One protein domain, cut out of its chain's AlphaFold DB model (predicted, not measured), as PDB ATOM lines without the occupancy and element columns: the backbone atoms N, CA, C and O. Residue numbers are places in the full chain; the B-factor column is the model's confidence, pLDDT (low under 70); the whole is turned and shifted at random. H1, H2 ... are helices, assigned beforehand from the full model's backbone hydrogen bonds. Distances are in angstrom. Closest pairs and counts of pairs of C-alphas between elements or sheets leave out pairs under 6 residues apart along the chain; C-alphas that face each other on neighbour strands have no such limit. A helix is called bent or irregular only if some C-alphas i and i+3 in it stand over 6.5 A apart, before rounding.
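What this domain is: This is residues 11 to 156 of the 278 residues of the protein "Mediator of RNA polymerase II transcription subunit 16" of Diaphorina citri (UniProt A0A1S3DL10). H5 and H6 run side by side in opposite ways, the long H4 crosses both of them on one side, and the short H1, H2 and H3 pack on H5 from the other side. H7 folds back along H6 and meets the last part of H4. The printed part has 146 residues with seven named helices, H1 to H7 in order, and no named strand: the class is all helix. It is compact, with a radius of gyration of the C-alphas of 15.3 A and spans of 46 by 34 by 26 A.

How they stand to each other: Start at H1, residues 11 to 18, which touches residues 88 to 89 of the hub H5, residues 81 to 100, at Leu 14 and Glu 89, with C-alphas 6.8 A apart, about perpendicular at 78 degrees. H2, residues 26 to 31, touches H5 at Val 26 and Val 92, 6.7 A between C-alphas, and H3, residues 35 to 38, touches it at Ala 35 and Ile 96, 6.3 A. Next find the up-and-down bundle, each helix running against the one before: H4, residues 42 to 67, then H5, then H6, residues 117 to 136. H4 and H5 form a hairpin at a steep tilt of 44 degrees, closest at the C-alphas of Ala 59 and Leu 87, 6.8 A. H5 and H6 form another at a shallow 17 degrees, with the C-alphas of Arg 88 and Tyr 122 5.8 A apart. H7, residues 141 to 153, forms a third with H6 at a shallow 27 degrees, closest at the C-alphas of Leu 124 and Cys 147, 7.2 A. In H1, H2, H5 and H7 every O i to N i+4 pair is within hydrogen-bond range, in H4 20 of 22 and in H6 11 of 16; H3 is too short for such a pair.

Where its parts are: Find C-alpha 11 at (35.465, 24.937, -14.574), where H1 begins. H4 runs 36.6 A from C-alpha 42 at (40.353, 34.818, -31.656); it is irregular, C-alphas 47 and 50 being 7.5 A apart, with a kink of 47 degrees near residue 49. H5 is 28.9 A long. H6, 29.6 A, is irregular too, with C-alphas 130 and 133 7.3 A apart and a kink of 41 degrees near residue 130. H7, 18.6 A, ends at C-alpha 153, (60.683, 11.753, -29.422).

The domain as a whole: The C-alphas farthest apart, of Ser 43 and Thr 137, are 48.8 A apart. The printed part has no cut. The links H4 to H5 and H5 to H6 are long, with 13 and 16 residues. Residues 70 to 75 and 133 to 138 have pLDDT under 70.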
ATOM      1  N   ALA A  11      34.361  25.390 -15.414       87.25
ATOM      2  CA  ALA A  11      35.465  24.937 -14.574       87.25
ATOM      3  C   ALA A  11      35.068  23.729 -13.711       87.25
ATOM      4  O   ALA A  11      35.793  22.741 -13.668       87.25
ATOM      5  N   GLU A  12      33.900  23.773 -13.069       89.19
ATOM      6  CA  GLU A  12      33.396  22.675 -12.244       89.19
ATOM      7  C   GLU A  12      33.061  21.441 -13.090       89.19
ATOM      8  O   GLU A  12      33.381  20.319 -12.699       89.19
ATOM      9  N   SER A  13      32.469  21.644 -14.271       90.00
ATOM     10  CA  SER A  13      32.180  20.570 -15.228       90.00
ATOM     11  C   SER A  13      33.462  19.896 -15.728       90.00
ATOM     12  O   SER A  13      33.526  18.668 -15.800       90.00
ATOM     13  N   LEU A  14      34.511  20.676 -16.016       92.50
ATOM     14  CA  LEU A  14      35.826  20.148 -16.378       92.50
ATOM     15  C   LEU A  14      36.459  19.360 -15.228       92.50
ATOM     16  O   LEU A  14      36.876  18.222 -15.435       92.50
ATOM     17  N   ALA A  15      36.492  19.938 -14.025       91.56
ATOM     18  CA  ALA A  15      37.048  19.286 -12.844       91.56
ATOM     19  C   ALA A  15      36.346  17.948 -12.559       91.56
ATOM     20  O   ALA A  15      37.009  16.948 -12.286       91.56
ATOM     21  N   ALA A  16      35.018  17.894 -12.702       90.94
ATOM     22  CA  ALA A  16      34.247  16.661 -12.573       90.94
ATOM     23  C   ALA A  16      34.594  15.632 -13.666       90.94
ATOM     24  O   ALA A  16      34.733  14.448 -13.367       90.94
ATOM     25  N   ALA A  17      34.776  16.072 -14.915       90.62
ATOM     26  CA  ALA A  17      35.088  15.189 -16.039       90.62
ATOM     27  C   ALA A  17      36.481  14.539 -15.949       90.62
ATOM     28  O   ALA A  17      36.675  13.452 -16.493       90.62
ATOM     29  N   ILE A  18      37.441  15.176 -15.268       92.06
ATOM     30  CA  ILE A  18      38.806  14.648 -15.089       92.06
ATOM     31  C   ILE A  18      39.084  14.099 -13.682       92.06
ATOM     32  O   ILE A  18      40.209  13.660 -13.408       92.06
ATOM     33  N   ALA A  19      38.085  14.143 -12.791       89.31
ATOM     34  CA  ALA A  19      38.210  13.744 -11.390       89.31
ATOM     35  C   ALA A  19      38.690  12.296 -11.242       89.31
ATOM     36  O   ALA A  19      39.440  11.988 -10.318       89.31
ATOM     37  N   ASP A  20      38.293  11.425 -12.174       86.75
ATOM     38  CA  ASP A  20      38.801  10.066 -12.276       86.75
ATOM     39  C   ASP A  20      40.158  10.052 -13.021       86.75
ATOM     40  O   ASP A  20      40.215  10.313 -14.230       86.75
ATOM     41  N   PRO A  21      41.279   9.747 -12.336       82.75
ATOM     42  CA  PRO A  21      42.595   9.684 -12.963       82.75
ATOM     43  C   PRO A  21      42.773   8.465 -13.884       82.75
ATOM     44  O   PRO A  21      43.731   8.431 -14.655       82.75
ATOM     45  N   THR A  22      41.868   7.477 -13.851       86.12
ATOM     46  CA  THR A  22      41.903   6.328 -14.774       86.12
ATOM     47  C   THR A  22      41.532   6.728 -16.205       86.12
ATOM     48  O   THR A  22      41.956   6.083 -17.172       86.12
ATOM     49  N   VAL A  23      40.817   7.848 -16.368       88.12
ATOM     50  CA  VAL A  23      40.528   8.457 -17.669       88.12
ATOM     51  C   VAL A  23      41.772   9.196 -18.166       88.12
ATOM     52  O   VAL A  23      41.943  10.402 -17.982       88.12
ATOM     53  N   SER A  24      42.660   8.434 -18.804       91.44
ATOM     54  CA  SER A  24      43.940   8.900 -19.358       91.44
ATOM     55  C   SER A  24      43.873   9.301 -20.837       91.44
ATOM     56  O   SER A  24      44.852   9.791 -21.392       91.44
ATOM     57  N   ASP A  25      42.716   9.127 -21.475       93.06
ATOM     58  CA  ASP A  25      42.464   9.519 -22.860       93.06
ATOM     59  C   ASP A  25      41.762  10.882 -22.892       93.06
ATOM     60  O   ASP A  25      40.627  11.017 -22.425       93.06
ATOM     61  N   VAL A  26      42.450  11.891 -23.431       94.19
ATOM     62  CA  VAL A  26      41.936  13.263 -23.495       94.19
ATOM     63  C   VAL A  26      40.687  13.355 -24.369       94.19
ATOM     64  O   VAL A  26      39.760  14.077 -24.018       94.19
ATOM     65  N   ASP A  27      40.599  12.591 -25.460       92.31
ATOM     66  CA  ASP A  27      39.479  12.699 -26.392       92.31
ATOM     67  C   ASP A  27      38.194  12.130 -25.770       92.31
ATOM     68  O   ASP A  27      37.109  12.673 -25.984       92.31
ATOM     69  N   LYS A  28      38.303  11.121 -24.891       92.31
ATOM     70  CA  LYS A  28      37.165  10.636 -24.085       92.31
ATOM     71  C   LYS A  28      36.636  11.690 -23.116       92.31
ATOM     72  O   LYS A  28      35.427  11.761 -22.914       92.31
ATOM     73  N   VAL A  29      37.512  12.508 -22.532       92.81
ATOM     74  CA  VAL A  29      37.093  13.626 -21.669       92.81
ATOM     75  C   VAL A  29      36.322  14.655 -22.489       92.81
ATOM     76  O   VAL A  29      35.265  15.112 -22.062       92.81
ATOM     77  N   LEU A  30      36.811  14.979 -23.688       90.94
ATOM     78  CA  LEU A  30      36.183  15.968 -24.567       90.94
ATOM     79  C   LEU A  30      34.757  15.588 -24.975       90.94
ATOM     80  O   LEU A  30      33.914  16.474 -25.086       90.94
ATOM     81  N   LEU A  31      34.466  14.294 -25.154       89.19
ATOM     82  CA  LEU A  31      33.111  13.814 -25.459       89.19
ATOM     83  C   LEU A  31      32.089  14.162 -24.366       89.19
ATOM     84  O   LEU A  31      30.903  14.292 -24.661       89.19
ATOM     85  N   ASN A  32      32.546  14.338 -23.124       87.12
ATOM     86  CA  ASN A  32      31.701  14.652 -21.974       87.12
ATOM     87  C   ASN A  32      31.596  16.161 -21.696       87.12
ATOM     88  O   ASN A  32      30.912  16.557 -20.753       87.12
ATOM     89  N   LEU A  33      32.261  17.010 -22.491       90.19
ATOM     90  CA  LEU A  33      32.321  18.455 -22.276       90.19
ATOM     91  C   LEU A  33      31.614  19.239 -23.385       90.19
ATOM     92  O   LEU A  33      31.768  18.987 -24.581       90.19
ATOM     93  N   GLY A  34      30.878  20.278 -22.991       84.69
ATOM     94  CA  GLY A  34      30.278  21.224 -23.924       84.69
ATOM     95  C   GLY A  34      31.310  22.214 -24.464       84.69
ATOM     96  O   GLY A  34      31.493  23.277 -23.886       84.69
ATOM     97  N   ALA A  35      31.940  21.935 -25.612       82.62
ATOM     98  CA  ALA A  35      32.986  22.798 -26.199       82.62
ATOM     99  C   ALA A  35      32.589  24.285 -26.362       82.62
ATOM    100  O   ALA A  35      33.446  25.168 -26.332       82.62
ATOM    101  N   LYS A  36      31.286  24.577 -26.501       86.00
ATOM    102  CA  LYS A  36      30.744  25.945 -26.587       86.00
ATOM    103  C   LYS A  36      30.967  26.766 -25.314       86.00
ATOM    104  O   LYS A  36      31.087  27.981 -25.401       86.00
ATOM    105  N   GLU A  37      31.044  26.124 -24.154       87.94
ATOM    106  CA  GLU A  37      31.240  26.797 -22.862       87.94
ATOM    107  C   GLU A  37      32.679  27.299 -22.678       87.94
ATOM    108  O   GLU A  37      32.941  28.172 -21.856       87.94
ATOM    109  N   PHE A  38      33.607  26.788 -23.492       90.06
ATOM    110  CA  PHE A  38      35.031  27.114 -23.450       90.06
ATOM    111  C   PHE A  38      35.459  28.046 -24.589       90.06
ATOM    112  O   PHE A  38      36.654  28.273 -24.785       90.06
ATOM    113  N   THR A  39      34.521  28.583 -25.376       90.00
ATOM    114  CA  THR A  39      34.867  29.455 -26.504       90.00
ATOM    115  C   THR A  39      35.457  30.773 -26.023       90.00
ATOM    116  O   THR A  39      34.921  31.420 -25.125       90.00
ATOM    117  N   VAL A  40      36.540  31.197 -26.667       90.06
ATOM    118  CA  VAL A  40      37.235  32.454 -26.386       90.06
ATOM    119  C   VAL A  40      37.481  33.184 -27.702       90.06
ATOM    120  O   VAL A  40      37.700  32.559 -28.741       90.06
ATOM    121  N   GLU A  41      37.454  34.516 -27.673       91.69
ATOM    122  CA  GLU A  41      37.686  35.320 -28.869       91.69
ATOM    123  C   GLU A  41      39.061  35.030 -29.518       91.69
ATOM    124  O   GLU A  41      40.079  34.960 -28.817       91.69
ATOM    125  N   PRO A  42      39.130  34.965 -30.862       90.50
ATOM    126  CA  PRO A  42      40.353  34.818 -31.656       90.50
ATOM    127  C   PRO A  42      41.575  35.624 -31.185       90.50
ATOM    128  O   PRO A  42      42.686  35.095 -31.117       90.50
ATOM    129  N   SER A  43      41.375  36.908 -30.889       90.12
ATOM    130  CA  SER A  43      42.413  37.853 -30.457       90.12
ATOM    131  C   SER A  43      42.924  37.540 -29.050       90.12
ATOM    132  O   SER A  43      44.116  37.687 -28.760       90.12
ATOM    133  N   THR A  44      42.032  37.074 -28.177       91.56
ATOM    134  CA  THR A  44      42.358  36.664 -26.814       91.56
ATOM    135  C   THR A  44      43.200  35.395 -26.832       91.56
ATOM    136  O   THR A  44      44.277  35.404 -26.242       91.56
ATOM    137  N   LEU A  45      42.803  34.365 -27.590       91.31
ATOM    138  CA  LEU A  45      43.598  33.137 -27.747       91.31
ATOM    139  C   LEU A  45      45.004  33.423 -28.283       91.31
ATOM    140  O   LEU A  45      45.990  32.962 -27.716       91.31
ATOM    141  N   GLN A  46      45.112  34.263 -29.317       89.38
ATOM    142  CA  GLN A  46      46.410  34.669 -29.860       89.38
ATOM    143  C   GLN A  46      47.290  35.359 -28.806       89.38
ATOM    144  O   GLN A  46      48.503  35.160 -28.770       89.38
ATOM    145  N   SER A  47      46.686  36.164 -27.932       89.38
ATOM    146  CA  SER A  47      47.408  36.864 -26.869       89.38
ATOM    147  C   SER A  47      47.884  35.929 -25.749       89.38
ATOM    148  O   SER A  47      48.831  36.263 -25.042       89.38
ATOM    149  N   LEU A  48      47.244  34.766 -25.589       90.62
ATOM    150  CA  LEU A  48      47.589  33.748 -24.594       90.62
ATOM    151  C   LEU A  48      48.617  32.726 -25.102       90.62
ATOM    152  O   LEU A  48      49.077  31.908 -24.312       90.62
ATOM    153  N   GLN A  49      49.022  32.788 -26.376       91.38
ATOM    154  CA  GLN A  49      49.884  31.782 -27.013       91.38
ATOM    155  C   GLN A  49      51.152  31.458 -26.212       91.38
ATOM    156  O   GLN A  49      51.527  30.297 -26.088       91.38
ATOM    157  N   GLN A  50      51.810  32.470 -25.642       90.06
ATOM    158  CA  GLN A  50      53.044  32.268 -24.871       90.06
ATOM    159  C   GLN A  50      52.788  31.536 -23.549       90.06
ATOM    160  O   GLN A  50      53.600  30.714 -23.133       90.06
ATOM    161  N   LEU A  51      51.636  31.774 -22.916       91.75
ATOM    162  CA  LEU A  51      51.222  31.040 -21.720       91.75
ATOM    163  C   LEU A  51      50.826  29.603 -22.072       91.75
ATOM    164  O   LEU A  51      51.221  28.685 -21.362       91.75
ATOM    165  N   ILE A  52      50.122  29.399 -23.191       94.88
ATOM    166  CA  ILE A  52      49.785  28.065 -23.713       94.88
ATOM    167  C   ILE A  52      51.062  27.257 -23.981       94.88
ATOM    168  O   ILE A  52      51.189  26.126 -23.511       94.88
ATOM    169  N   GLN A  53      52.040  27.856 -24.667       94.31
ATOM    170  CA  GLN A  53      53.340  27.231 -24.905       94.31
ATOM    171  C   GLN A  53      54.069  26.931 -23.591       94.31
ATOM    172  O   GLN A  53      54.638  25.853 -23.437       94.31
ATOM    173  N   TRP A  54      54.050  27.861 -22.634       92.44
ATOM    174  CA  TRP A  54      54.702  27.662 -21.343       92.44
ATOM    175  C   TRP A  54      54.079  26.511 -20.543       92.44
ATOM    176  O   TRP A  54      54.824  25.710 -19.986       92.44
ATOM    177  N   ILE A  55      52.748  26.377 -20.535       94.94
ATOM    178  CA  ILE A  55      52.039  25.259 -19.887       94.94
ATOM    179  C   ILE A  55      52.474  23.923 -20.497       94.94
ATOM    180  O   ILE A  55      52.825  22.997 -19.768       94.94
ATOM    181  N   ALA A  56      52.498  23.832 -21.829       96.00
ATOM    182  CA  ALA A  56      52.929  22.626 -22.529       96.00
ATOM    183  C   ALA A  56      54.395  22.276 -22.227       96.00
ATOM    184  O   ALA A  56      54.714  21.127 -21.925       96.00
ATOM    185  N   ASN A  57      55.278  23.278 -22.234       93.12
ATOM    186  CA  ASN A  57      56.686  23.102 -21.888       93.12
ATOM    187  C   ASN A  57      56.863  22.676 -20.423       93.12
ATOM    188  O   ASN A  57      57.723  21.846 -20.139       93.12
ATOM    189  N   LEU A  58      56.062  23.215 -19.498       92.62
ATOM    190  CA  LEU A  58      56.076  22.826 -18.087       92.62
ATOM    191  C   LEU A  58      55.668  21.363 -17.908       92.62
ATOM    192  O   LEU A  58      56.392  20.618 -17.254       92.62
ATOM    193  N   ALA A  59      54.564  20.945 -18.529       95.12
ATOM    194  CA  ALA A  59      54.129  19.552 -18.510       95.12
ATOM    195  C   ALA A  59      55.206  18.615 -19.086       95.12
ATOM    196  O   ALA A  59      55.521  17.596 -18.477       95.12
ATOM    197  N   LEU A  60      55.827  18.992 -20.208       94.19
ATOM    198  CA  LEU A  60      56.894  18.208 -20.832       94.19
ATOM    199  C   LEU A  60      58.153  18.118 -19.954       94.19
ATOM    200  O   LEU A  60      58.755  17.054 -19.864       94.19
ATOM    201  N   ASN A  61      58.530  19.200 -19.264       90.56
ATOM    202  CA  ASN A  61      59.652  19.185 -18.319       90.56
ATOM    203  C   ASN A  61      59.353  18.316 -17.089       90.56
ATOM    204  O   ASN A  61      60.237  17.598 -16.636       90.56
ATOM    205  N   ILE A  62      58.128  18.353 -16.557       90.25
ATOM    206  CA  ILE A  62      57.699  17.489 -15.443       90.25
ATOM    207  C   ILE A  62      57.787  16.016 -15.847       90.25
ATOM    208  O   ILE A  62      58.413  15.226 -15.148       90.25
ATOM    209  N   VAL A  63      57.223  15.657 -17.002       91.25
ATOM    210  CA  VAL A  63      57.275  14.285 -17.527       91.25
ATOM    211  C   VAL A  63      58.713  13.852 -17.814       91.25
ATOM    212  O   VAL A  63      59.095  12.733 -17.480       91.25
ATOM    213  N   GLY A  64      59.534  14.738 -18.381       88.31
ATOM    214  CA  GLY A  64      60.933  14.428 -18.643       88.31
ATOM    215  C   GLY A  64      61.735  14.180 -17.367       88.31
ATOM    216  O   GLY A  64      62.439  13.186 -17.246       88.31
ATOM    217  N   ARG A  65      61.560  15.021 -16.349       82.31
ATOM    218  CA  ARG A  65      62.225  14.815 -15.058       82.31
ATOM    219  C   ARG A  65      61.725  13.574 -14.328       82.31
ATOM    220  O   ARG A  65      62.494  12.985 -13.580       82.31
ATOM    221  N   TYR A  66      60.483  13.157 -14.568       83.19
ATOM    222  CA  TYR A  66      59.951  11.924 -13.991       83.19
ATOM    223  C   TYR A  66      60.719  10.692 -14.488       83.19
ATOM    224  O   TYR A  66      60.993   9.787 -13.706       83.19
ATOM    225  N   ALA A  67      61.129  10.678 -15.759       76.88
ATOM    226  CA  ALA A  67      61.964   9.614 -16.317       76.88
ATOM    227  C   ALA A  67      63.369   9.548 -15.687       76.88
ATOM    228  O   ALA A  67      63.963   8.477 -15.594       76.88
ATOM    229  N   GLU A  68      63.885  10.677 -15.209       74.88
ATOM    230  CA  GLU A  68      65.195  10.787 -14.556       74.88
ATOM    231  C   GLU A  68      65.097  10.771 -13.019       74.88
ATOM    232  O   GLU A  68      66.102  10.943 -12.319       74.88
ATOM    233  N   HIS A  69      63.888  10.598 -12.473       71.00
ATOM    234  CA  HIS A  69      63.607  10.848 -11.067       71.00
ATOM    235  C   HIS A  69      64.340   9.865 -10.152       71.00
ATOM    236  O   HIS A  69      64.158   8.646 -10.204       71.00
ATOM    237  N   LYS A  70      65.125  10.427  -9.230       65.06
ATOM    238  CA  LYS A  70      65.676   9.720  -8.075       65.06
ATOM    239  C   LYS A  70      64.841  10.097  -6.862       65.06
ATOM    240  O   LYS A  70      64.606  11.277  -6.626       65.06
ATOM    241  N   LYS A  71      64.383   9.092  -6.107       62.06
ATOM    242  CA  LYS A  71      63.541   9.296  -4.924       62.06
ATOM    243  C   LYS A  71      64.271  10.187  -3.916       62.06
ATOM    244  O   LYS A  71      65.206   9.733  -3.261       62.06
ATOM    245  N   ASN A  72      63.801  11.423  -3.786       57.94
ATOM    246  CA  ASN A  72      64.303  12.409  -2.838       57.94
ATOM    247  C   ASN A  72      63.222  12.673  -1.775       57.94
ATOM    248  O   ASN A  72      62.032  12.684  -2.078       57.94
ATOM    249  N   ASN A  73      63.615  12.869  -0.514       55.00
ATOM    250  CA  ASN A  73      62.696  13.107   0.618       55.00
ATOM    251  C   ASN A  73      62.152  14.553   0.655       55.00
ATOM    252  O   ASN A  73      61.834  15.095   1.714       55.00
ATOM    253  N   HIS A  74      62.090  15.200  -0.502       61.75
ATOM    254  CA  HIS A  74      61.910  16.635  -0.663       61.75
ATOM    255  C   HIS A  74      60.575  16.913  -1.345       61.75
ATOM    256  O   HIS A  74      59.999  16.031  -1.981       61.75
ATOM    257  N   TYR A  75      60.064  18.138  -1.208       64.44
ATOM    258  CA  TYR A  75      58.909  18.539  -2.006       64.44
ATOM    259  C   TYR A  75      59.272  18.448  -3.487       64.44
ATOM    260  O   TYR A  75      60.228  19.078  -3.938       64.44
ATOM    261  N   ASP A  76      58.467  17.699  -4.231       71.50
ATOM    262  CA  ASP A  76      58.623  17.536  -5.661       71.50
ATOM    263  C   ASP A  76      57.300  17.846  -6.361       71.50
ATOM    264  O   ASP A  76      56.260  17.249  -6.074       71.50
ATOM    265  N   ILE A  77      57.351  18.778  -7.312       78.44
ATOM    266  CA  ILE A  77      56.205  19.182  -8.128       78.44
ATOM    267  C   ILE A  77      55.617  18.001  -8.912       78.44
ATOM    268  O   ILE A  77      54.417  17.975  -9.176       78.44
ATOM    269  N   MET A  78      56.443  17.001  -9.242       80.12
ATOM    270  CA  MET A  78      56.006  15.776  -9.920       80.12
ATOM    271  C   MET A  78      55.115  14.911  -9.016       80.12
ATOM    272  O   MET A  78      54.344  14.090  -9.508       80.12
ATOM    273  N   SER A  79      55.172  15.137  -7.701       79.44
ATOM    274  CA  SER A  79      54.379  14.452  -6.681       79.44
ATOM    275  C   SER A  79      53.196  15.283  -6.163       79.44
ATOM    276  O   SER A  79      52.390  14.765  -5.390       79.44
ATOM    277  N   ASP A  80      52.981  16.519  -6.628       83.31
ATOM    278  CA  ASP A  80      51.857  17.372  -6.198       83.31
ATOM    279  C   ASP A  80      50.596  17.130  -7.052       83.31
ATOM    280  O   ASP A  80      50.570  17.381  -8.255       83.31
ATOM    281  N   SER A  81      49.522  16.593  -6.457       87.56
ATOM    282  CA  SER A  81      48.306  16.230  -7.213       87.56
ATOM    283  C   SER A  81      47.521  17.446  -7.677       87.56
ATOM    284  O   SER A  81      46.877  17.385  -8.720       87.56
ATOM    285  N   CYS A  82      47.585  18.543  -6.925       88.50
ATOM    286  CA  CYS A  82      46.928  19.788  -7.286       88.50
ATOM    287  C   CYS A  82      47.561  20.363  -8.557       88.50
ATOM    288  O   CYS A  82      46.854  20.704  -9.509       88.50
ATOM    289  N   VAL A  83      48.897  20.378  -8.621       90.19
ATOM    290  CA  VAL A  83      49.626  20.852  -9.806       90.19
ATOM    291  C   VAL A  83      49.364  19.959 -11.016       90.19
ATOM    292  O   VAL A  83      49.023  20.472 -12.084       90.19
ATOM    293  N   LEU A  84      49.475  18.635 -10.868       92.88
ATOM    294  CA  LEU A  84      49.237  17.712 -11.981       92.88
ATOM    295  C   LEU A  84      47.792  17.793 -12.502       92.88
ATOM    296  O   LEU A  84      47.593  17.802 -13.716       92.88
ATOM    297  N   ASN A  85      46.789  17.910 -11.622       93.75
ATOM    298  CA  ASN A  85      45.398  18.103 -12.049       93.75
ATOM    299  C   ASN A  85      45.199  19.447 -12.749       93.75
ATOM    300  O   ASN A  85      44.604  19.477 -13.820       93.75
ATOM    301  N   THR A  86      45.782  20.530 -12.230       95.12
ATOM    302  CA  THR A  86      45.736  21.840 -12.899       95.12
ATOM    303  C   THR A  86      46.316  21.754 -14.316       95.12
ATOM    304  O   THR A  86      45.749  22.300 -15.260       95.12
ATOM    305  N   LEU A  87      47.425  21.030 -14.508       96.56
ATOM    306  CA  LEU A  87      48.000  20.807 -15.838       96.56
ATOM    307  C   LEU A  87      47.082  19.967 -16.738       96.56
ATOM    308  O   LEU A  87      46.937  20.303 -17.912       96.56
ATOM    309  N   ARG A  88      46.439  18.918 -16.206       96.50
ATOM    310  CA  ARG A  88      45.442  18.113 -16.940       96.50
ATOM    311  C   ARG A  88      44.276  18.977 -17.421       96.50
ATOM    312  O   ARG A  88      43.955  18.929 -18.607       96.50
ATOM    313  N   GLU A  89      43.700  19.807 -16.550       96.19
ATOM    314  CA  GLU A  89      42.625  20.747 -16.904       96.19
ATOM    315  C   GLU A  89      43.061  21.697 -18.019       96.19
ATOM    316  O   GLU A  89      42.379  21.839 -19.035       96.19
ATOM    317  N   LEU A  90      44.236  22.315 -17.868       97.12
ATOM    318  CA  LEU A  90      44.762  23.250 -18.857       97.12
ATOM    319  C   LEU A  90      45.026  22.572 -20.207       97.12
ATOM    320  O   LEU A  90      44.737  23.175 -21.239       97.12
ATOM    321  N   ILE A  91      45.520  21.330 -20.230       97.44
ATOM    322  CA  ILE A  91      45.705  20.568 -21.476       97.44
ATOM    323  C   ILE A  91      44.361  20.304 -22.161       97.44
ATOM    324  O   ILE A  91      44.265  20.496 -23.374       97.44
ATOM    325  N   VAL A  92      43.316  19.930 -21.413       96.62
ATOM    326  CA  VAL A  92      41.963  19.743 -21.969       96.62
ATOM    327  C   VAL A  92      41.445  21.052 -22.571       96.62
ATOM    328  O   VAL A  92      40.983  21.060 -23.711       96.62
ATOM    329  N   ILE A  93      41.592  22.177 -21.865       95.75
ATOM    330  CA  ILE A  93      41.188  23.502 -22.364       95.75
ATOM    331  C   ILE A  93      41.954  23.870 -23.645       95.75
ATOM    332  O   ILE A  93      41.344  24.272 -24.637       95.75
ATOM    333  N   ILE A  94      43.280  23.690 -23.660       96.19
ATOM    334  CA  ILE A  94      44.128  23.936 -24.839       96.19
ATOM    335  C   ILE A  94      43.678  23.062 -26.015       96.19
ATOM    336  O   ILE A  94      43.639  23.535 -27.151       96.19
ATOM    337  N   ARG A  95      43.302  21.806 -25.754       95.06
ATOM    338  CA  ARG A  95      42.811  20.878 -26.774       95.06
ATOM    339  C   ARG A  95      41.473  21.333 -27.355       95.06
ATOM    340  O   ARG A  95      41.349  21.372 -28.578       95.06
ATOM    341  N   ILE A  96      40.520  21.765 -26.520       94.25
ATOM    342  CA  ILE A  96      39.247  22.354 -26.980       94.25
ATOM    343  C   ILE A  96      39.516  23.573 -27.868       94.25
ATOM    344  O   ILE A  96      38.971  23.676 -28.967       94.25
ATOM    345  N   TRP A  97      40.389  24.483 -27.431       94.69
ATOM    346  CA  TRP A  97      40.749  25.654 -28.230       94.69
ATOM    347  C   TRP A  97      41.429  25.276 -29.546       94.69
ATOM    348  O   TRP A  97      41.124  25.886 -30.567       94.69
ATOM    349  N   GLY A  98      42.270  24.242 -29.553       93.06
ATOM    350  CA  GLY A  98      42.919  23.723 -30.754       93.06
ATOM    351  C   GLY A  98      41.954  23.139 -31.784       93.06
ATOM    352  O   GLY A  98      42.169  23.326 -32.982       93.06
ATOM    353  N   LEU A  99      40.865  22.502 -31.338       90.06
ATOM    354  CA  LEU A  99      39.792  22.023 -32.221       90.06
ATOM    355  C   LEU A  99      39.037  23.179 -32.885       90.06
ATOM    356  O   LEU A  99      38.661  23.092 -34.051       90.06
ATOM    357  N   LEU A 100      38.832  24.276 -32.153       87.75
ATOM    358  CA  LEU A 100      38.210  25.489 -32.689       87.75
ATOM    359  C   LEU A 100      39.181  26.280 -33.575       87.75
ATOM    360  O   LEU A 100      38.770  26.932 -34.537       87.75
ATOM    361  N   ARG A 101      40.474  26.254 -33.234       89.81
ATOM    362  CA  ARG A 101      41.531  27.005 -33.903       89.81
ATOM    363  C   ARG A 101      42.907  26.377 -33.681       89.81
ATOM    364  O   ARG A 101      43.595  26.674 -32.711       89.81
ATOM    365  N   SER A 102      43.390  25.635 -34.669       90.81
ATOM    366  CA  SER A 102      44.697  24.961 -34.606       90.81
ATOM    367  C   SER A 102      45.887  25.899 -34.360       90.81
ATOM    368  O   SER A 102      46.869  25.492 -33.747       90.81
ATOM    369  N   SER A 103      45.807  27.172 -34.767       89.88
ATOM    370  CA  SER A 103      46.893  28.143 -34.574       89.88
ATOM    371  C   SER A 103      47.154  28.525 -33.113       89.88
ATOM    372  O   SER A 103      48.120  29.239 -32.862       89.88
ATOM    373  N   CYS A 104      46.279  28.144 -32.172       90.69
ATOM    374  CA  CYS A 104      46.511  28.372 -30.744       90.69
ATOM    375  C   CYS A 104      47.211  27.198 -30.049       90.69
ATOM    376  O   CYS A 104      47.500  27.280 -28.857       90.69
ATOM    377  N   LEU A 105      47.439  26.087 -30.756       94.38
ATOM    378  CA  LEU A 105      48.118  24.934 -30.185       94.38
ATOM    379  C   LEU A 105      49.588  25.269 -29.888       94.38
ATOM    380  O   LEU A 105      50.201  26.068 -30.605       94.38
ATOM    381  N   PRO A 106      50.167  24.679 -28.831       95.75
ATOM    382  CA  PRO A 106      51.600  24.746 -28.595       95.75
ATOM    383  C   PRO A 106      52.357  24.049 -29.729       95.75
ATOM    384  O   PRO A 106      51.888  23.071 -30.311       95.75
ATOM    385  N   VAL A 107      53.545  24.564 -30.029       94.31
ATOM    386  CA  VAL A 107      54.448  24.012 -31.035       94.31
ATOM    387  C   VAL A 107      55.468  23.124 -30.335       94.31
ATOM    388  O   VAL A 107      56.099  23.539 -29.360       94.31
ATOM    389  N   PHE A 108      55.641  21.914 -30.856       94.31
ATOM    390  CA  PHE A 108      56.640  20.956 -30.398       94.31
ATOM    391  C   PHE A 108      57.632  20.677 -31.522       94.31
ATOM    392  O   PHE A 108      57.271  20.684 -32.698       94.31
ATOM    393  N   ILE A 109      58.888  20.436 -31.153       93.31
ATOM    394  CA  ILE A 109      59.903  19.948 -32.084       93.31
ATOM    395  C   ILE A 109      59.974  18.438 -31.876       93.31
ATOM    396  O   ILE A 109      60.524  17.973 -30.877       93.31
ATOM    397  N   CYS A 110      59.361  17.694 -32.792       93.31
ATOM    398  CA  CYS A 110      59.248  16.241 -32.734       93.31
ATOM    399  C   CYS A 110      60.208  15.577 -33.725       93.31
ATOM    400  O   CYS A 110      60.521  16.138 -34.774       93.31
ATOM    401  N   CYS A 111      60.631  14.353 -33.420       88.50
ATOM    402  CA  CYS A 111      61.424  13.523 -34.330       88.50
ATOM    403  C   CYS A 111      60.593  12.955 -35.500       88.50
ATOM    404  O   CYS A 111      61.166  12.476 -36.475       88.50
ATOM    405  N   PHE A 112      59.258  12.979 -35.401       84.38
ATOM    406  CA  PHE A 112      58.318  12.505 -36.423       84.38
ATOM    407  C   PHE A 112      56.952  13.203 -36.312       84.38
ATOM    408  O   PHE A 112      56.558  13.641 -35.232       84.38
ATOM    409  N   ASP A 113      56.217  13.272 -37.427       78.62
ATOM    410  CA  ASP A 113      55.042  14.148 -37.594       78.62
ATOM    411  C   ASP A 113      53.731  13.622 -36.978       78.62
ATOM    412  O   ASP A 113      52.782  14.382 -36.798       78.62
ATOM    413  N   SER A 114      53.636  12.329 -36.657       86.50
ATOM    414  CA  SER A 114      52.384  11.700 -36.201       86.50
ATOM    415  C   SER A 114      52.162  11.741 -34.684       86.50
ATOM    416  O   SER A 114      51.204  11.140 -34.196       86.50
ATOM    417  N   LEU A 115      53.055  12.371 -33.917       92.50
ATOM    418  CA  LEU A 115      52.993  12.346 -32.458       92.50
ATOM    419  C   LEU A 115      51.999  13.373 -31.909       92.50
ATOM    420  O   LEU A 115      52.227  14.580 -31.981       92.50
ATOM    421  N   ASP A 116      50.947  12.894 -31.247       94.38
ATOM    422  CA  ASP A 116      50.080  13.760 -30.455       94.38
ATOM    423  C   ASP A 116      50.669  13.987 -29.058       94.38
ATOM    424  O   ASP A 116      50.393  13.264 -28.092       94.38
ATOM    425  N   VAL A 117      51.527  15.002 -28.956       95.75
ATOM    426  CA  VAL A 117      52.221  15.334 -27.707       95.75
ATOM    427  C   VAL A 117      51.236  15.735 -26.606       95.75
ATOM    428  O   VAL A 117      51.419  15.334 -25.464       95.75
ATOM    429  N   LEU A 118      50.163  16.472 -26.918       96.75
ATOM    430  CA  LEU A 118      49.188  16.897 -25.904       96.75
ATOM    431  C   LEU A 118      48.402  15.717 -25.333       96.75
ATOM    432  O   LEU A 118      48.263  15.620 -24.113       96.75
ATOM    433  N   ALA A 119      47.929  14.811 -26.193       96.56
ATOM    434  CA  ALA A 119      47.262  13.594 -25.743       96.56
ATOM    435  C   ALA A 119      48.209  12.725 -24.902       96.56
ATOM    436  O   ALA A 119      47.828  12.220 -23.845       96.56
ATOM    437  N   THR A 120      49.475  12.617 -25.320       96.94
ATOM    438  CA  THR A 120      50.490  11.840 -24.596       96.94
ATOM    439  C   THR A 120      50.808  12.455 -23.230       96.94
ATOM    440  O   THR A 120      50.842  11.733 -22.235       96.94
ATOM    441  N   LEU A 121      50.967  13.781 -23.143       97.19
ATOM    442  CA  LEU A 121      51.166  14.493 -21.876       97.19
ATOM    443  C   LEU A 121      49.978  14.297 -20.930       97.19
ATOM    444  O   LEU A 121      50.184  13.966 -19.765       97.19
ATOM    445  N   TYR A 122      48.742  14.436 -21.419       97.75
ATOM    446  CA  TYR A 122      47.546  14.201 -20.605       97.75
ATOM    447  C   TYR A 122      47.512  12.770 -20.042       97.75
ATOM    448  O   TYR A 122      47.270  12.577 -18.846       97.75
ATOM    449  N   LYS A 123      47.821  11.772 -20.880       96.81
ATOM    450  CA  LYS A 123      47.891  10.358 -20.487       96.81
ATOM    451  C   LYS A 123      48.916  10.124 -19.378       96.81
ATOM    452  O   LYS A 123      48.586   9.518 -18.357       96.81
ATOM    453  N   LEU A 124      50.141  10.620 -19.559       95.62
ATOM    454  CA  LEU A 124      51.235  10.434 -18.603       95.62
ATOM    455  C   LEU A 124      50.963  11.157 -17.281       95.62
ATOM    456  O   LEU A 124      51.098  10.542 -16.229       95.62
ATOM    457  N   LEU A 125      50.474  12.403 -17.312       95.12
ATOM    458  CA  LEU A 125      50.088  13.131 -16.097       95.12
ATOM    459  C   LEU A 125      48.963  12.415 -15.330       95.12
ATOM    460  O   LEU A 125      49.010  12.338 -14.105       95.12
ATOM    461  N   SER A 126      47.973  11.856 -16.035       94.56
ATOM    462  CA  SER A 126      46.884  11.084 -15.411       94.56
ATOM    463  C   SER A 126      47.422   9.839 -14.695       94.56
ATOM    464  O   SER A 126      47.079   9.589 -13.539       94.56
ATOM    465  N   ARG A 127      48.349   9.110 -15.333       92.19
ATOM    466  CA  ARG A 127      49.031   7.964 -14.713       92.19
ATOM    467  C   ARG A 127      49.916   8.359 -13.537       92.19
ATOM    468  O   ARG A 127      49.905   7.661 -12.531       92.19
ATOM    469  N   MET A 128      50.636   9.479 -13.623       89.81
ATOM    470  CA  MET A 128      51.440   9.997 -12.509       89.81
ATOM    471  C   MET A 128      50.580  10.279 -11.273       89.81
ATOM    472  O   MET A 128      51.039  10.050 -10.161       89.81
ATOM    473  N   ILE A 129      49.338  10.748 -11.443       89.75
ATOM    474  CA  ILE A 129      48.391  10.937 -10.331       89.75
ATOM    475  C   ILE A 129      47.904   9.593  -9.793       89.75
ATOM    476  O   ILE A 129      47.908   9.394  -8.581       89.75
ATOM    477  N   HIS A 130      47.503   8.680 -10.680       86.56
ATOM    478  CA  HIS A 130      46.997   7.363 -10.293       86.56
ATOM    479  C   HIS A 130      48.038   6.536  -9.522       86.56
ATOM    480  O   HIS A 130      47.715   5.886  -8.534       86.56
ATOM    481  N   ASN A 131      49.305   6.614  -9.931       78.94
ATOM    482  CA  ASN A 131      50.391   5.811  -9.377       78.94
ATOM    483  C   ASN A 131      50.996   6.373  -8.077       78.94
ATOM    484  O   ASN A 131      51.961   5.801  -7.568       78.94
ATOM    485  N   LYS A 132      50.462   7.461  -7.503       71.00
ATOM    486  CA  LYS A 132      51.013   8.036  -6.259       71.00
ATOM    487  C   LYS A 132      50.937   7.094  -5.069       71.00
ATOM    488  O   LYS A 132      51.860   7.080  -4.261       71.00
ATOM    489  N   ASP A 133      49.899   6.268  -4.997       57.75
ATOM    490  CA  ASP A 133      49.745   5.302  -3.906       57.75
ATOM    491  C   ASP A 133      50.755   4.139  -4.012       57.75
ATOM    492  O   ASP A 133      51.146   3.552  -3.003       57.75
ATOM    493  N   VAL A 134      51.275   3.863  -5.217       54.19
ATOM    494  CA  VAL A 134      52.293   2.826  -5.483       54.19
ATOM    495  C   VAL A 134      53.697   3.260  -5.017       54.19
ATOM    496  O   VAL A 134      54.585   2.424  -4.829       54.19
ATOM    497  N   ALA A 135      53.903   4.551  -4.717       52.00
ATOM    498  CA  ALA A 135      55.186   5.114  -4.276       52.00
ATOM    499  C   ALA A 135      55.683   4.592  -2.905       52.00
ATOM    500  O   ALA A 135      56.854   4.795  -2.544       52.00
ATOM    501  N   LEU A 136      54.828   3.886  -2.154       50.03
ATOM    502  CA  LEU A 136      55.220   3.121  -0.964       50.03
ATOM    503  C   LEU A 136      56.050   1.871  -1.318       50.03
ATOM    504  O   LEU A 136      56.855   1.434  -0.498       50.03
ATOM    505  N   THR A 137      55.910   1.339  -2.536       52.12
ATOM    506  CA  THR A 137      56.574   0.112  -3.016       52.12
ATOM    507  C   THR A 137      57.656   0.337  -4.079       52.12
ATOM    508  O   THR A 137      58.529  -0.512  -4.227       52.12
ATOM    509  N   GLY A 138      57.656   1.473  -4.785       62.66
ATOM    510  CA  GLY A 138      58.625   1.777  -5.848       62.66
ATOM    511  C   GLY A 138      58.050   2.728  -6.903       62.66
ATOM    512  O   GLY A 138      56.895   3.132  -6.796       62.66
ATOM    513  N   LEU A 139      58.851   3.115  -7.900       71.25
ATOM    514  CA  LEU A 139      58.344   3.802  -9.097       71.25
ATOM    515  C   LEU A 139      57.750   2.759 -10.057       71.25
ATOM    516  O   LEU A 139      58.304   1.673 -10.192       71.25
ATOM    517  N   ASP A 140      56.643   3.087 -10.727       82.38
ATOM    518  CA  ASP A 140      56.095   2.262 -11.815       82.38
ATOM    519  C   ASP A 140      57.061   2.293 -13.013       82.38
ATOM    520  O   ASP A 140      57.105   3.287 -13.743       82.38
ATOM    521  N   GLU A 141      57.839   1.222 -13.201       86.06
ATOM    522  CA  GLU A 141      58.824   1.084 -14.284       86.06
ATOM    523  C   GLU A 141      58.184   1.282 -15.666       86.06
ATOM    524  O   GLU A 141      58.747   1.975 -16.509       86.06
ATOM    525  N   SER A 142      56.950   0.802 -15.869       90.44
ATOM    526  CA  SER A 142      56.231   1.006 -17.133       90.44
ATOM    527  C   SER A 142      55.932   2.483 -17.390       90.44
ATOM    528  O   SER A 142      55.985   2.936 -18.534       90.44
ATOM    529  N   LEU A 143      55.590   3.247 -16.348       90.56
ATOM    530  CA  LEU A 143      55.361   4.683 -16.492       90.56
ATOM    531  C   LEU A 143      56.672   5.420 -16.785       90.56
ATOM    532  O   LEU A 143      56.684   6.321 -17.621       90.56
ATOM    533  N   VAL A 144      57.762   5.031 -16.121       90.25
ATOM    534  CA  VAL A 144      59.099   5.592 -16.363       90.25
ATOM    535  C   VAL A 144      59.523   5.362 -17.815       90.25
ATOM    536  O   VAL A 144      59.910   6.323 -18.483       90.25
ATOM    537  N   ASP A 145      59.364   4.142 -18.331       92.38
ATOM    538  CA  ASP A 145      59.686   3.796 -19.717       92.38
ATOM    539  C   ASP A 145      58.892   4.643 -20.720       92.38
ATOM    540  O   ASP A 145      59.451   5.180 -21.675       92.38
ATOM    541  N   GLU A 146      57.589   4.833 -20.499       93.88
ATOM    542  CA  GLU A 146      56.773   5.671 -21.385       93.88
ATOM    543  C   GLU A 146      57.174   7.153 -21.344       93.88
ATOM    544  O   GLU A 146      57.156   7.823 -22.382       93.88
ATOM    545  N   CYS A 147      57.573   7.664 -20.176       93.38
ATOM    546  CA  CYS A 147      58.128   9.009 -20.055       93.38
ATOM    547  C   CYS A 147      59.446   9.129 -20.837       93.38
ATOM    548  O   CYS A 147      59.592  10.068 -21.622       93.38
ATOM    549  N   MET A 148      60.363   8.162 -20.702       92.38
ATOM    550  CA  MET A 148      61.627   8.118 -21.455       92.38
ATOM    551  C   MET A 148      61.392   8.066 -22.966       92.38
ATOM    552  O   MET A 148      62.065   8.757 -23.735       92.38
ATOM    553  N   VAL A 149      60.414   7.272 -23.411       93.88
ATOM    554  CA  VAL A 149      60.022   7.208 -24.821       93.88
ATOM    555  C   VAL A 149      59.608   8.592 -25.316       93.88
ATOM    556  O   VAL A 149      60.123   9.024 -26.344       93.88
ATOM    557  N   LEU A 150      58.762   9.327 -24.586       94.25
ATOM    558  CA  LEU A 150      58.377  10.683 -24.990       94.25
ATOM    559  C   LEU A 150      59.582  11.639 -25.042       94.25
ATOM    560  O   LEU A 150      59.706  12.392 -26.010       94.25
ATOM    561  N   GLN A 151      60.481  11.600 -24.048       91.25
ATOM    562  CA  GLN A 151      61.685  12.450 -24.035       91.25
ATOM    563  C   GLN A 151      62.565  12.235 -25.274       91.25
ATOM    564  O   GLN A 151      63.136  13.186 -25.800       91.25
ATOM    565  N   ASN A 152      62.656  10.997 -25.763       92.00
ATOM    566  CA  ASN A 152      63.445  10.661 -26.950       92.00
ATOM    567  C   ASN A 152      62.768  11.073 -28.272       92.00
ATOM    568  O   ASN A 152      63.407  11.077 -29.325       92.00
ATOM    569  N   GLN A 153      61.477  11.404 -28.240       94.06
ATOM    570  CA  GLN A 153      60.683  11.753 -29.422       94.06
ATOM    571  C   GLN A 153      60.448  13.257 -29.570       94.06
ATOM    572  O   GLN A 153      60.095  13.712 -30.661       94.06
ATOM    573  N   VAL A 154      60.615  14.025 -28.491       94.25
ATOM    574  CA  VAL A 154      60.319  15.459 -28.443       94.25
ATOM    575  C   VAL A 154      61.463  16.206 -27.778       94.25
ATOM    576  O   VAL A 154      61.874  15.878 -26.670       94.25
ATOM    577  N   VAL A 155      61.937  17.276 -28.417       92.19
ATOM    578  CA  VAL A 155      62.915  18.173 -27.794       92.19
ATOM    579  C   VAL A 155      62.261  18.883 -26.613       92.19
ATOM    580  O   VAL A 155      61.299  19.633 -26.783       92.19
ATOM    581  N   ILE A 156      62.815  18.683 -25.418       88.69
ATOM    582  CA  ILE A 156      62.351  19.336 -24.195       88.69
ATOM    583  C   ILE A 156      63.050  20.691 -24.070       88.69
ATOM    584  O   ILE A 156      64.263  20.739 -23.852       88.69
TER     585      ILE A 156